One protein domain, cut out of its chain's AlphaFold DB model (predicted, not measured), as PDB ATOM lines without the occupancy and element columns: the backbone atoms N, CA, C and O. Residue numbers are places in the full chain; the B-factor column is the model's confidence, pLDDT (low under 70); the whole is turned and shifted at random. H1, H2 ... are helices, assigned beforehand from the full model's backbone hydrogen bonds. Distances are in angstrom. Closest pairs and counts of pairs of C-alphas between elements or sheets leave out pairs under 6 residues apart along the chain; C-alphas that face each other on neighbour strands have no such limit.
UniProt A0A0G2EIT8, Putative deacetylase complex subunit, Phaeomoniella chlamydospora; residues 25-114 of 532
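AT A GLANCE: This is residues 25 to 114 of the 532 residues of the protein "Putative deacetylase complex subunit" of Phaeomoniella chlamydospora (UniProt A0A0G2EIT8). A long helix, H2, forms an L-shaped corner with H1, which sticks out as an arm, while H3 and H4 pack on the later part of H2 to make a small three-helix body. H4 runs beside H2 at a shallow tilt, and H3 crosses H2. The printed part has 90 residues with four named helices, in the order H1, H2, H3, H4, and no named strand; the class is all helix. The whole is loose, with a radius of gyration of the C-alphas of 16.8 A, and flat, spanning 55 by 31 by 16 A.

IN THESE COORDINATES: H1, residues 25 to 42, begins at C-alpha 25 (161.539, 153.830, 102.172) and is 25.4 A long from first to last C-alpha. After a tight link of one residue, H2 takes residues 44 to 64, 30.5 A, from C-alpha 44 (151.716, 152.319, 127.756). H3 is residues 77 to 88, 16.3 A. H4, residues 103 to 114, 16.6 A, ends at C-alpha 114 (183.767, 136.285, 136.700).

HOW THE PARTS SIT: H1 is close to but not clearly touching H2, about perpendicular at 75 degrees; their closest C-alphas, of Phe 40 and His 47, are 7.6 A apart. H1 is apart from H3 and H4. H2, with residues 57 to 61, touches H3, about perpendicular at 78 degrees; the closest C-alphas, of Thr 57 and Ala 87, are 6.7 A apart. H2, with residues 55 to 62, touches H4, the same way at a shallow tilt of 27 degrees; the closest C-alphas are those of Asp 58 and Tyr 105, 5.3 A. H3 and H4 only just touch, with 3 pairs of C-alphas within 8 A, the closest those of Ile 80 and Ser 106, 6.8 A; they run opposite ways at a steep tilt of 54 degrees. The helix packing is mostly crossed, but only just, meaning that 1 of these 3 touching pairs is at a shallow tilt. In H1, H2, H3 and H4 every O i to N i+4 pair is within hydrogen-bond range.

THE WHOLE: The C-alphas farthest apart, of Asn 27 and Pro 70, are 55.6 A apart. Residues 25 to 45 stand free; the other 69 residues span 39 by 20 by 20 A. The links H2 to H3 and H3 to H4 are long, and the printed part has no cut. Residue 93 alone has a pLDDT under 70.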
ATOM      1  N   LYS A  25     160.943 154.606 101.069       87.81
ATOM      2  CA  LYS A  25     161.539 153.830 102.172       87.81
ATOM      3  C   LYS A  25     161.620 154.655 103.460       87.81
ATOM      4  O   LYS A  25     161.287 154.137 104.519       87.81
ATOM      5  N   ARG A  26     162.029 155.927 103.379       89.00
ATOM      6  CA  ARG A  26     162.075 156.826 104.543       89.00
ATOM      7  C   ARG A  26     160.685 157.034 105.143       89.00
ATOM      8  O   ARG A  26     160.547 156.893 106.348       89.00
ATOM      9  N   ASN A  27     159.678 157.300 104.315       89.38
ATOM     10  CA  ASN A  27     158.302 157.468 104.771       89.38
ATOM     11  C   ASN A  27     157.766 156.165 105.365       89.38
ATOM     12  O   ASN A  27     157.278 156.194 106.475       89.38
ATOM     13  N   ALA A  28     158.004 155.006 104.741       89.56
ATOM     14  CA  ALA A  28     157.604 153.723 105.325       89.56
ATOM     15  C   ALA A  28     158.273 153.428 106.685       89.56
ATOM     16  O   ALA A  28     157.669 152.786 107.538       89.56
ATOM     17  N   HIS A  29     159.518 153.865 106.909       92.06
ATOM     18  CA  HIS A  29     160.151 153.778 108.231       92.06
ATOM     19  C   HIS A  29     159.560 154.778 109.224       92.06
ATOM     20  O   HIS A  29     159.387 154.433 110.388       92.06
ATOM     21  N   GLN A  30     159.258 155.991 108.766       93.81
ATOM     22  CA  GLN A  30     158.614 157.014 109.579       93.81
ATOM     23  C   GLN A  30     157.210 156.574 110.000       93.81
ATOM     24  O   GLN A  30     156.877 156.700 111.171       93.81
ATOM     25  N   ASP A  31     156.433 156.001 109.084       92.75
ATOM     26  CA  ASP A  31     155.092 155.474 109.331       92.75
ATOM     27  C   ASP A  31     155.162 154.323 110.339       92.75
ATOM     28  O   ASP A  31     154.512 154.390 111.371       92.75
ATOM     29  N   LYS A  32     156.074 153.354 110.151       94.50
ATOM     30  CA  LYS A  32     156.322 152.293 111.147       94.50
ATOM     31  C   LYS A  32     156.710 152.834 112.522       94.50
ATOM     32  O   LYS A  32     156.328 152.267 113.538       94.50
ATOM     33  N   TYR A  33     157.512 153.892 112.571       94.56
ATOM     34  CA  TYR A  33     157.911 154.513 113.830       94.56
ATOM     35  C   TYR A  33     156.731 155.221 114.505       94.56
ATOM     36  O   TYR A  33     156.560 155.105 115.715       94.56
ATOM     37  N   GLN A  34     155.892 155.909 113.729       94.12
ATOM     38  CA  GLN A  34     154.664 156.515 114.236       94.12
ATOM     39  C   GLN A  34     153.659 155.459 114.696       94.12
ATOM     40  O   GLN A  34     153.053 155.635 115.746       94.12
ATOM     41  N   ASP A  35     153.543 154.337 113.988       93.25
ATOM     42  CA  ASP A  35     152.718 153.201 114.400       93.25
ATOM     43  C   ASP A  35     153.193 152.636 115.744       93.25
ATOM     44  O   ASP A  35     152.377 152.434 116.635       93.25
ATOM     45  N   LEU A  36     154.507 152.469 115.938       91.88
ATOM     46  CA  LEU A  36     155.076 152.033 117.219       91.88
ATOM     47  C   LEU A  36     154.857 153.051 118.346       91.88
ATOM     48  O   LEU A  36     154.591 152.658 119.479       91.88
ATOM     49  N   ILE A  37     154.955 154.353 118.062       93.12
ATOM     50  CA  ILE A  37     154.648 155.399 119.048       93.12
ATOM     51  C   ILE A  37     153.174 155.353 119.430       93.12
ATOM     52  O   ILE A  37     152.849 155.451 120.610       93.12
ATOM     53  N   ASN A  38     152.288 155.221 118.446       92.75
ATOM     54  CA  ASN A  38     150.850 155.191 118.668       92.75
ATOM     55  C   ASN A  38     150.439 153.929 119.432       92.75
ATOM     56  O   ASN A  38     149.653 154.034 120.370       92.75
ATOM     57  N   ASP A  39     151.009 152.773 119.092       91.81
ATOM     58  CA  ASP A  39     150.810 151.516 119.819       91.81
ATOM     59  C   ASP A  39     151.319 151.623 121.263       91.81
ATOM     60  O   ASP A  39     150.582 151.345 122.209       91.81
ATOM     61  N   PHE A  40     152.529 152.156 121.464       90.31
ATOM     62  CA  PHE A  40     153.065 152.388 122.804       90.31
ATOM     63  C   PHE A  40     152.229 153.397 123.602       90.31
ATOM     64  O   PHE A  40     152.020 153.208 124.795       90.31
ATOM     65  N   ALA A  41     151.731 154.465 122.974       90.81
ATOM     66  CA  ALA A  41     150.887 155.456 123.635       90.81
ATOM     67  C   ALA A  41     149.529 154.865 124.051       90.81
ATOM     68  O   ALA A  41     149.021 155.205 125.118       90.81
ATOM     69  N   GLN A  42     148.973 153.961 123.242       91.50
ATOM     70  CA  GLN A  42     147.724 153.252 123.530       91.50
ATOM     71  C   GLN A  42     147.908 152.172 124.608       91.50
ATOM     72  O   GLN A  42     147.044 152.018 125.467       91.50
ATOM     73  N   ASN A  43     149.048 151.473 124.613       89.38
ATOM     74  CA  ASN A  43     149.328 150.323 125.483       89.38
ATOM     75  C   ASN A  43     150.379 150.602 126.568       89.38
ATOM     76  O   ASN A  43     150.977 149.681 127.133       89.38
ATOM     77  N   ARG A  44     150.612 151.875 126.893       90.75
ATOM     78  CA  ARG A  44     151.716 152.319 127.756       90.75
ATOM     79  C   ARG A  44     151.757 151.591 129.101       90.75
ATOM     80  O   ARG A  44     152.796 151.081 129.516       90.75
ATOM     81  N   ASP A  45     150.611 151.516 129.769       90.12
ATOM     82  CA  ASP A  45     150.509 150.922 131.103       90.12
ATOM     83  C   ASP A  45     150.707 149.395 131.066       90.12
ATOM     84  O   ASP A  45     151.258 148.811 132.002       90.12
ATOM     85  N   LEU A  46     150.332 148.746 129.959       87.19
ATOM     86  CA  LEU A  46     150.572 147.323 129.732       87.19
ATOM     87  C   LEU A  46     152.072 147.049 129.549       87.19
ATOM     88  O   LEU A  46     152.594 146.128 130.176       87.19
ATOM     89  N   HIS A  47     152.794 147.886 128.797       86.88
ATOM     90  CA  HIS A  47     154.254 147.784 128.682       86.88
ATOM     91  C   HIS A  47     154.966 147.948 130.028       86.88
ATOM     92  O   HIS A  47     155.855 147.155 130.344       86.88
ATOM     93  N   PHE A  48     154.563 148.927 130.845       90.19
ATOM     94  CA  PHE A  48     155.159 149.116 132.169       90.19
ATOM     95  C   PHE A  48     154.878 147.945 133.108       90.19
ATOM     96  O   PHE A  48     155.789 147.504 133.807       90.19
ATOM     97  N   ARG A  49     153.664 147.381 133.090       89.38
ATOM     98  CA  ARG A  49     153.344 146.188 133.885       89.38
ATOM     99  C   ARG A  49     154.192 144.984 133.467       89.38
ATOM    100  O   ARG A  49     154.714 144.296 134.338       89.38
ATOM    101  N   LYS A  50     154.385 144.765 132.162       88.25
ATOM    102  CA  LYS A  50     155.248 143.687 131.641       88.25
ATOM    103  C   LYS A  50     156.708 143.863 132.059       88.25
ATOM    104  O   LYS A  50     157.354 142.899 132.457       88.25
ATOM    105  N   GLN A  51     157.229 145.089 131.996       89.50
ATOM    106  CA  GLN A  51     158.588 145.390 132.453       89.50
ATOM    107  C   GLN A  51     158.746 145.201 133.965       89.50
ATOM    108  O   GLN A  51     159.742 144.625 134.392       89.50
ATOM    109  N   LEU A  52     157.768 145.648 134.759       90.12
ATOM    110  CA  LEU A  52     157.774 145.472 136.210       90.12
ATOM    111  C   LEU A  52     157.753 143.991 136.592       90.12
ATOM    112  O   LEU A  52     158.522 143.585 137.455       90.12
ATOM    113  N   LEU A  53     156.920 143.192 135.920       89.50
ATOM    114  CA  LEU A  53     156.876 141.746 136.119       89.50
ATOM    115  C   LEU A  53     158.232 141.108 135.801       89.50
ATOM    116  O   LEU A  53     158.758 140.382 136.632       89.50
ATOM    117  N   GLY A  54     158.836 141.441 134.655       89.88
ATOM    118  CA  GLY A  54     160.167 140.939 134.301       89.88
ATOM    119  C   GLY A  54     161.240 141.315 135.328       89.88
ATOM    120  O   GLY A  54     162.059 140.480 135.692       89.88
ATOM    121  N   LEU A  55     161.202 142.544 135.855       91.62
ATOM    122  CA  LEU A  55     162.118 142.979 136.913       91.62
ATOM    123  C   LEU A  55     161.879 142.235 138.233       91.62
ATOM    124  O   LEU A  55     162.832 141.915 138.936       91.62
ATOM    125  N   GLN A  56     160.621 141.976 138.587       91.19
ATOM    126  CA  GLN A  56     160.276 141.224 139.789       91.19
ATOM    127  C   GLN A  56     160.762 139.774 139.691       91.19
ATOM    128  O   GLN A  56     161.318 139.264 140.662       91.19
ATOM    129  N   THR A  57     160.609 139.144 138.524       90.88
ATOM    130  CA  THR A  57     161.158 137.813 138.248       90.88
ATOM    131  C   THR A  57     162.682 137.817 138.362       90.88
ATOM    132  O   THR A  57     163.232 136.970 139.057       90.88
ATOM    133  N   ASP A  58     163.365 138.812 137.786       92.75
ATOM    134  CA  ASP A  58     164.822 138.956 137.912       92.75
ATOM    135  C   ASP A  58     165.257 139.110 139.373       92.75
ATOM    136  O   ASP A  58     166.184 138.441 139.819       92.75
ATOM    137  N   MET A  59     164.572 139.959 140.143       93.31
ATOM    138  CA  MET A  59     164.861 140.160 141.566       93.31
ATOM    139  C   MET A  59     164.680 138.860 142.360       93.31
ATOM    140  O   MET A  59     165.488 138.534 143.230       93.31
ATOM    141  N   MET A  60     163.637 138.091 142.043       92.62
ATOM    142  CA  MET A  60     163.395 136.792 142.661       92.62
ATOM    143  C   MET A  60     164.513 135.795 142.326       92.62
ATOM    144  O   MET A  60     165.062 135.187 143.237       92.62
ATOM    145  N   LEU A  61     164.909 135.679 141.057       92.25
ATOM    146  CA  LEU A  61     166.005 134.800 140.643       92.25
ATOM    147  C   LEU A  61     167.336 135.184 141.309       92.25
ATOM    148  O   LEU A  61     168.061 134.314 141.781       92.25
ATOM    149  N   ILE A  62     167.639 136.483 141.417       93.75
ATOM    150  CA  ILE A  62     168.849 136.973 142.102       93.75
ATOM    151  C   ILE A  62     168.824 136.610 143.593       93.75
ATOM    152  O   ILE A  62     169.842 136.206 144.143       93.75
ATOM    153  N   THR A  63     167.677 136.754 144.257       93.25
ATOM    154  CA  THR A  63     167.548 136.456 145.698       93.25
ATOM    155  C   THR A  63     167.548 134.964 146.019       93.25
ATOM    156  O   THR A  63     167.921 134.591 147.128       93.25
ATOM    157  N   GLN A  64     167.136 134.122 145.073       90.62
ATOM    158  CA  GLN A  64     167.168 132.663 145.201       90.62
ATOM    159  C   GLN A  64     168.507 132.053 144.779       90.62
ATOM    160  O   GLN A  64     168.793 130.914 145.142       90.62
ATOM    161  N   ALA A  65     169.318 132.784 144.013       90.94
ATOM    162  CA  ALA A  65     170.619 132.308 143.581       90.94
ATOM    163  C   ALA A  65     171.575 132.117 144.763       90.94
ATOM    164  O   ALA A  65     171.692 132.977 145.635       90.94
ATOM    165  N   ASP A  66     172.309 131.005 144.741       89.56
ATOM    166  CA  ASP A  66     173.368 130.714 145.701       89.56
ATOM    167  C   ASP A  66     174.748 131.015 145.082       89.56
ATOM    168  O   ASP A  66     175.275 130.218 144.298       89.56
ATOM    169  N   PRO A  67     175.370 132.164 145.412       87.56
ATOM    170  CA  PRO A  67     176.655 132.549 144.840       87.56
ATOM    171  C   PRO A  67     177.833 131.753 145.421       87.56
ATOM    172  O   PRO A  67     178.937 131.824 144.874       87.56
ATOM    173  N   TYR A  68     177.637 131.010 146.515       87.81
ATOM    174  CA  TYR A  68     178.711 130.324 147.237       87.81
ATOM    175  C   TYR A  68     178.946 128.889 146.772       87.81
ATOM    176  O   TYR A  68     179.908 128.260 147.216       87.81
ATOM    177  N   GLN A  69     178.120 128.377 145.857       89.19
ATOM    178  CA  GLN A  69     178.350 127.055 145.289       89.19
ATOM    179  C   GLN A  69     179.695 127.005 144.553       89.19
ATOM    180  O   GLN A  69     180.060 127.973 143.874       89.19
ATOM    181  N   PRO A  70     180.440 125.891 144.667       83.00
ATOM    182  CA  PRO A  70     181.732 125.747 144.003       83.00
ATOM    183  C   PRO A  70     181.594 125.702 142.477       83.00
ATOM    184  O   PRO A  70     182.520 126.080 141.769       83.00
ATOM    185  N   GLU A  71     180.440 125.272 141.969       89.25
ATOM    186  CA  GLU A  71     180.173 125.202 140.538       89.25
ATOM    187  C   GLU A  71     179.855 126.596 139.957       89.25
ATOM    188  O   GLU A  71     179.220 127.428 140.628       89.25
ATOM    189  N   PRO A  72     180.301 126.895 138.722       89.75
ATOM    190  CA  PRO A  72     179.824 128.053 137.982       89.75
ATOM    191  C   PRO A  72     178.303 128.009 137.834       89.75
ATOM    192  O   PRO A  72     177.708 126.957 137.620       89.75
ATOM    193  N   MET A  73     177.667 129.165 137.955       89.69
ATOM    194  CA  MET A  73     176.239 129.284 137.690       89.69
ATOM    195  C   MET A  73     175.974 129.211 136.181       89.69
ATOM    196  O   MET A  73     176.817 129.635 135.391       89.69
ATOM    197  N   ASP A  74     174.800 128.719 135.785       89.88
ATOM    198  CA  ASP A  74     174.406 128.642 134.374       89.88
ATOM    199  C   ASP A  74     174.218 130.048 133.779       89.88
ATOM    200  O   ASP A  74     173.259 130.758 134.090       89.88
ATOM    201  N   ASP A  75     175.165 130.464 132.940       88.81
ATOM    202  CA  ASP A  75     175.174 131.744 132.234       88.81
ATOM    203  C   ASP A  75     174.575 131.646 130.823       88.81
ATOM    204  O   ASP A  75     174.494 132.654 130.105       88.81
ATOM    205  N   SER A  76     174.133 130.451 130.419       91.25
ATOM    206  CA  SER A  76     173.612 130.225 129.083       91.25
ATOM    207  C   SER A  76     172.302 130.997 128.882       91.25
ATOM    208  O   SER A  76     171.416 130.998 129.742       91.25
ATOM    209  N   PRO A  77     172.122 131.663 127.726       86.69
ATOM    210  CA  PRO A  77     170.908 132.431 127.470       86.69
ATOM    211  C   PRO A  77     169.660 131.538 127.437       86.69
ATOM    212  O   PRO A  77     168.575 131.991 127.792       86.69
ATOM    213  N   GLU A  78     169.810 130.271 127.036       88.75
ATOM    214  CA  GLU A  78     168.728 129.284 127.052       88.75
ATOM    215  C   GLU A  78     168.407 128.814 128.477       88.75
ATOM    216  O   GLU A  78     167.233 128.739 128.836       88.75
ATOM    217  N   GLY A  79     169.421 128.553 129.305       88.06
ATOM    218  CA  GLY A  79     169.246 128.173 130.705       88.06
ATOM    219  C   GLY A  79     168.563 129.264 131.520       88.06
ATOM    220  O   GLY A  79     167.576 129.007 132.207       88.06
ATOM    221  N   ILE A  80     168.990 130.515 131.344       89.75
ATOM    222  CA  ILE A  80     168.359 131.676 131.979       89.75
ATOM    223  C   ILE A  80     166.916 131.852 131.491       89.75
ATOM    224  O   ILE A  80     166.029 132.120 132.298       89.75
ATOM    225  N   ALA A  81     166.646 131.671 130.194       89.19
ATOM    226  CA  ALA A  81     165.283 131.740 129.671       89.19
ATOM    227  C   ALA A  81     164.379 130.656 130.282       89.19
ATOM    228  O   ALA A  81     163.242 130.955 130.649       89.19
ATOM    229  N   ARG A  82     164.894 129.433 130.461       89.62
ATOM    230  CA  ARG A  82     164.180 128.351 131.155       89.62
ATOM    231  C   ARG A  82     163.926 128.684 132.622       89.62
ATOM    232  O   ARG A  82     162.809 128.490 133.080       89.62
ATOM    233  N   GLN A  83     164.904 129.245 133.331       88.31
ATOM    234  CA  GLN A  83     164.731 129.667 134.725       88.31
ATOM    235  C   GLN A  83     163.705 130.795 134.866       88.31
ATOM    236  O   GLN A  83     162.915 130.796 135.803       88.31
ATOM    237  N   VAL A  84     163.670 131.741 133.923       88.88
ATOM    238  CA  VAL A  84     162.646 132.796 133.868       88.88
ATOM    239  C   VAL A  84     161.265 132.211 133.579       88.88
ATOM    240  O   VAL A  84     160.283 132.644 134.181       88.88
ATOM    241  N   GLU A  85     161.169 131.236 132.674       88.25
ATOM    242  CA  GLU A  85     159.913 130.556 132.358       88.25
ATOM    243  C   GLU A  85     159.406 129.713 133.534       88.25
ATOM    244  O   GLU A  85     158.220 129.766 133.848       88.25
ATOM    245  N   GLU A  86     160.293 129.001 134.228       88.75
ATOM    246  CA  GLU A  86     159.987 128.218 135.427       88.75
ATOM    247  C   GLU A  86     159.577 129.116 136.599       88.75
ATOM    248  O   GLU A  86     158.560 128.875 137.243       88.75
ATOM    249  N   ALA A  87     160.299 130.214 136.816       85.12
ATOM    250  CA  ALA A  87     159.953 131.243 137.791       85.12
ATOM    251  C   ALA A  87     158.588 131.895 137.512       85.12
ATOM    252  O   ALA A  87     157.897 132.338 138.430       85.12
ATOM    253  N   ALA A  88     158.202 131.970 136.238       83.31
ATOM    254  CA  ALA A  88     156.909 132.468 135.800       83.31
ATOM    255  C   ALA A  88     155.818 131.388 135.763       83.31
ATOM    256  O   ALA A  88     154.629 131.729 135.685       83.31
ATOM    257  N   ALA A  89     156.193 130.108 135.800       81.38
ATOM    258  CA  ALA A  89     155.274 128.990 135.691       81.38
ATOM    259  C   ALA A  89     154.296 129.006 136.873       81.38
ATOM    260  O   ALA A  89     154.669 129.147 138.035       81.38
ATOM    261  N   GLY A  90     153.003 128.908 136.566       71.62
ATOM    262  CA  GLY A  90     151.938 129.009 137.568       71.62
ATOM    263  C   GLY A  90     151.454 130.436 137.855       71.62
ATOM    264  O   GLY A  90     150.470 130.599 138.575       71.62
ATOM    265  N   THR A  91     152.057 131.467 137.249       76.38
ATOM    266  CA  THR A  91     151.483 132.821 137.240       76.38
ATOM    267  C   THR A  91     150.614 133.035 135.992       76.38
ATOM    268  O   THR A  91     150.968 132.582 134.902       76.38
ATOM    269  N   PRO A  92     149.488 133.768 136.086       73.25
ATOM    270  CA  PRO A  92     148.609 134.024 134.937       73.25
ATOM    271  C   PRO A  92     149.257 134.910 133.856       73.25
ATOM    272  O   PRO A  92     148.658 135.143 132.811       73.25
ATOM    273  N   TYR A  93     150.472 135.405 134.101       69.81
ATOM    274  CA  TYR A  93     151.194 136.343 133.246       69.81
ATOM    275  C   TYR A  93     152.373 135.704 132.502       69.81
ATOM    276  O   TYR A  93     153.146 136.424 131.875       69.81
ATOM    277  N   GLN A  94     152.517 134.374 132.531       73.25
ATOM    278  CA  GLN A  94     153.598 133.657 131.842       73.25
ATOM    279  C   GLN A  94     153.669 134.005 130.343       73.25
ATOM    280  O   GLN A  94     154.743 134.270 129.815       73.25
ATOM    281  N   GLN A  95     152.519 134.090 129.665       72.94
ATOM    282  CA  GLN A  95     152.441 134.459 128.241       72.94
ATOM    283  C   GLN A  95     152.715 135.948 127.978       72.94
ATOM    284  O   GLN A  95     153.025 136.341 126.856       72.94
ATOM    285  N   ASP A  96     152.602 136.776 129.015       72.69
ATOM    286  CA  ASP A  96     152.784 138.223 128.959       72.69
ATOM    287  C   ASP A  96     154.179 138.665 129.415       72.69
ATOM    288  O   ASP A  96     154.430 139.868 129.554       72.69
ATOM    289  N   MET A  97     155.095 137.718 129.632       78.38
ATOM    290  CA  MET A  97     156.422 138.016 130.139       78.38
ATOM    291  C   MET A  97     157.190 138.932 129.182       78.38
ATOM    292  O   MET A  97     157.157 138.788 127.957       78.38
ATOM    293  N   SER A  98     157.871 139.926 129.750       81.75
ATOM    294  CA  SER A  98     158.680 140.846 128.957       81.75
ATOM    295  C   SER A  98     159.836 140.085 128.297       81.75
ATOM    296  O   SER A  98     160.514 139.328 128.986       81.75
ATOM    297  N   PRO A  99     160.177 140.366 127.025       80.44
ATOM    298  CA  PRO A  99     161.378 139.814 126.391       80.44
ATOM    299  C   PRO A  99     162.685 140.293 127.051       80.44
ATOM    300  O   PRO A  99     163.765 139.856 126.680       80.44
ATOM    301  N   HIS A 100     162.596 141.231 128.002       81.56
ATOM    302  CA  HIS A 100     163.724 141.700 128.806       81.56
ATOM    303  C   HIS A 100     163.839 140.987 130.160       81.56
ATOM    304  O   HIS A 100     164.751 141.317 130.917       81.56
ATOM    305  N   ALA A 101     162.920 140.072 130.487       86.38
ATOM    306  CA  ALA A 101     163.046 139.225 131.667       86.38
ATOM    307  C   ALA A 101     164.277 138.313 131.513       86.38
ATOM    308  O   ALA A 101     164.588 137.853 130.416       86.38
ATOM    309  N   GLY A 102     165.021 138.120 132.593       88.06
ATOM    310  CA  GLY A 102     166.305 137.424 132.649       88.06
ATOM    311  C   GLY A 102     167.519 138.315 132.399       88.06
ATOM    312  O   GLY A 102     168.647 137.892 132.649       88.06
ATOM    313  N   LYS A 103     167.351 139.558 131.926       91.75
ATOM    314  CA  LYS A 103     168.488 140.411 131.538       91.75
ATOM    315  C   LYS A 103     169.348 140.828 132.729       91.75
ATOM    316  O   LYS A 103     170.571 140.882 132.595       91.75
ATOM    317  N   TRP A 104     168.739 141.185 133.860       92.81
ATOM    318  CA  TRP A 104     169.504 141.579 135.046       92.81
ATOM    319  C   TRP A 104     170.090 140.369 135.753       92.81
ATOM    320  O   TRP A 104     171.243 140.420 136.172       92.81
ATOM    321  N   TYR A 105     169.335 139.273 135.793       93.88
ATOM    322  CA  TYR A 105     169.826 138.006 136.312       93.88
ATOM    323  C   TYR A 105     171.043 137.502 135.523       93.88
ATOM    324  O   TYR A 105     172.068 137.202 136.117       93.88
ATOM    325  N   SER A 106     171.001 137.539 134.188       93.94
ATOM    326  CA  SER A 106     172.135 137.172 133.327       93.94
ATOM    327  C   SER A 106     173.412 137.947 133.657       93.94
ATOM    328  O   SER A 106     174.483 137.358 133.776       93.94
ATOM    329  N   LYS A 107     173.304 139.266 133.863       94.25
ATOM    330  CA  LYS A 107     174.451 140.093 134.263       94.25
ATOM    331  C   LYS A 107     174.975 139.719 135.642       94.25
ATOM    332  O   LYS A 107     176.181 139.620 135.820       94.25
ATOM    333  N   PHE A 108     174.072 139.504 136.595       94.56
ATOM    334  CA  PHE A 108     174.435 139.062 137.935       94.56
ATOM    335  C   PHE A 108     175.199 137.730 137.892       94.56
ATOM    336  O   PHE A 108     176.272 137.627 138.479       94.56
ATOM    337  N   VAL A 109     174.705 136.745 137.135       95.00
ATOM    338  CA  VAL A 109     175.376 135.450 136.950       95.00
ATOM    339  C   VAL A 109     176.766 135.620 136.336       95.00
ATOM    340  O   VAL A 109     177.727 135.042 136.837       95.00
ATOM    341  N   GLN A 110     176.893 136.451 135.300       94.69
ATOM    342  CA  GLN A 110     178.183 136.745 134.670       94.69
ATOM    343  C   GLN A 110     179.175 137.379 135.652       94.69
ATOM    344  O   GLN A 110     180.325 136.958 135.705       94.69
ATOM    345  N   GLU A 111     178.743 138.355 136.455       95.19
ATOM    346  CA  GLU A 111     179.595 139.002 137.460       95.19
ATOM    347  C   GLU A 111     180.029 138.021 138.561       95.19
ATOM    348  O   GLU A 111     181.197 138.006 138.954       95.19
ATOM    349  N   VAL A 112     179.119 137.161 139.028       95.31
ATOM    350  CA  VAL A 112     179.428 136.118 140.017       95.31
ATOM    351  C   VAL A 112     180.416 135.103 139.446       95.31
ATOM    352  O   VAL A 112     181.413 134.795 140.100       95.31
ATOM    353  N   ASN A 113     180.188 134.614 138.227       95.06
ATOM    354  CA  ASN A 113     181.090 133.673 137.566       95.06
ATOM    355  C   ASN A 113     182.459 134.297 137.301       95.06
ATOM    356  O   ASN A 113     183.471 133.663 137.585       95.06
ATOM    357  N   GLN A 114     182.513 135.557 136.867       95.62
ATOM    358  CA  GLN A 114     183.767 136.285 136.700       95.62
ATOM    359  C   GLN A 114     184.520 136.423 138.032       95.62
ATOM    360  O   GLN A 114     185.735 136.240 138.080       95.62
TER     361      GLN A 114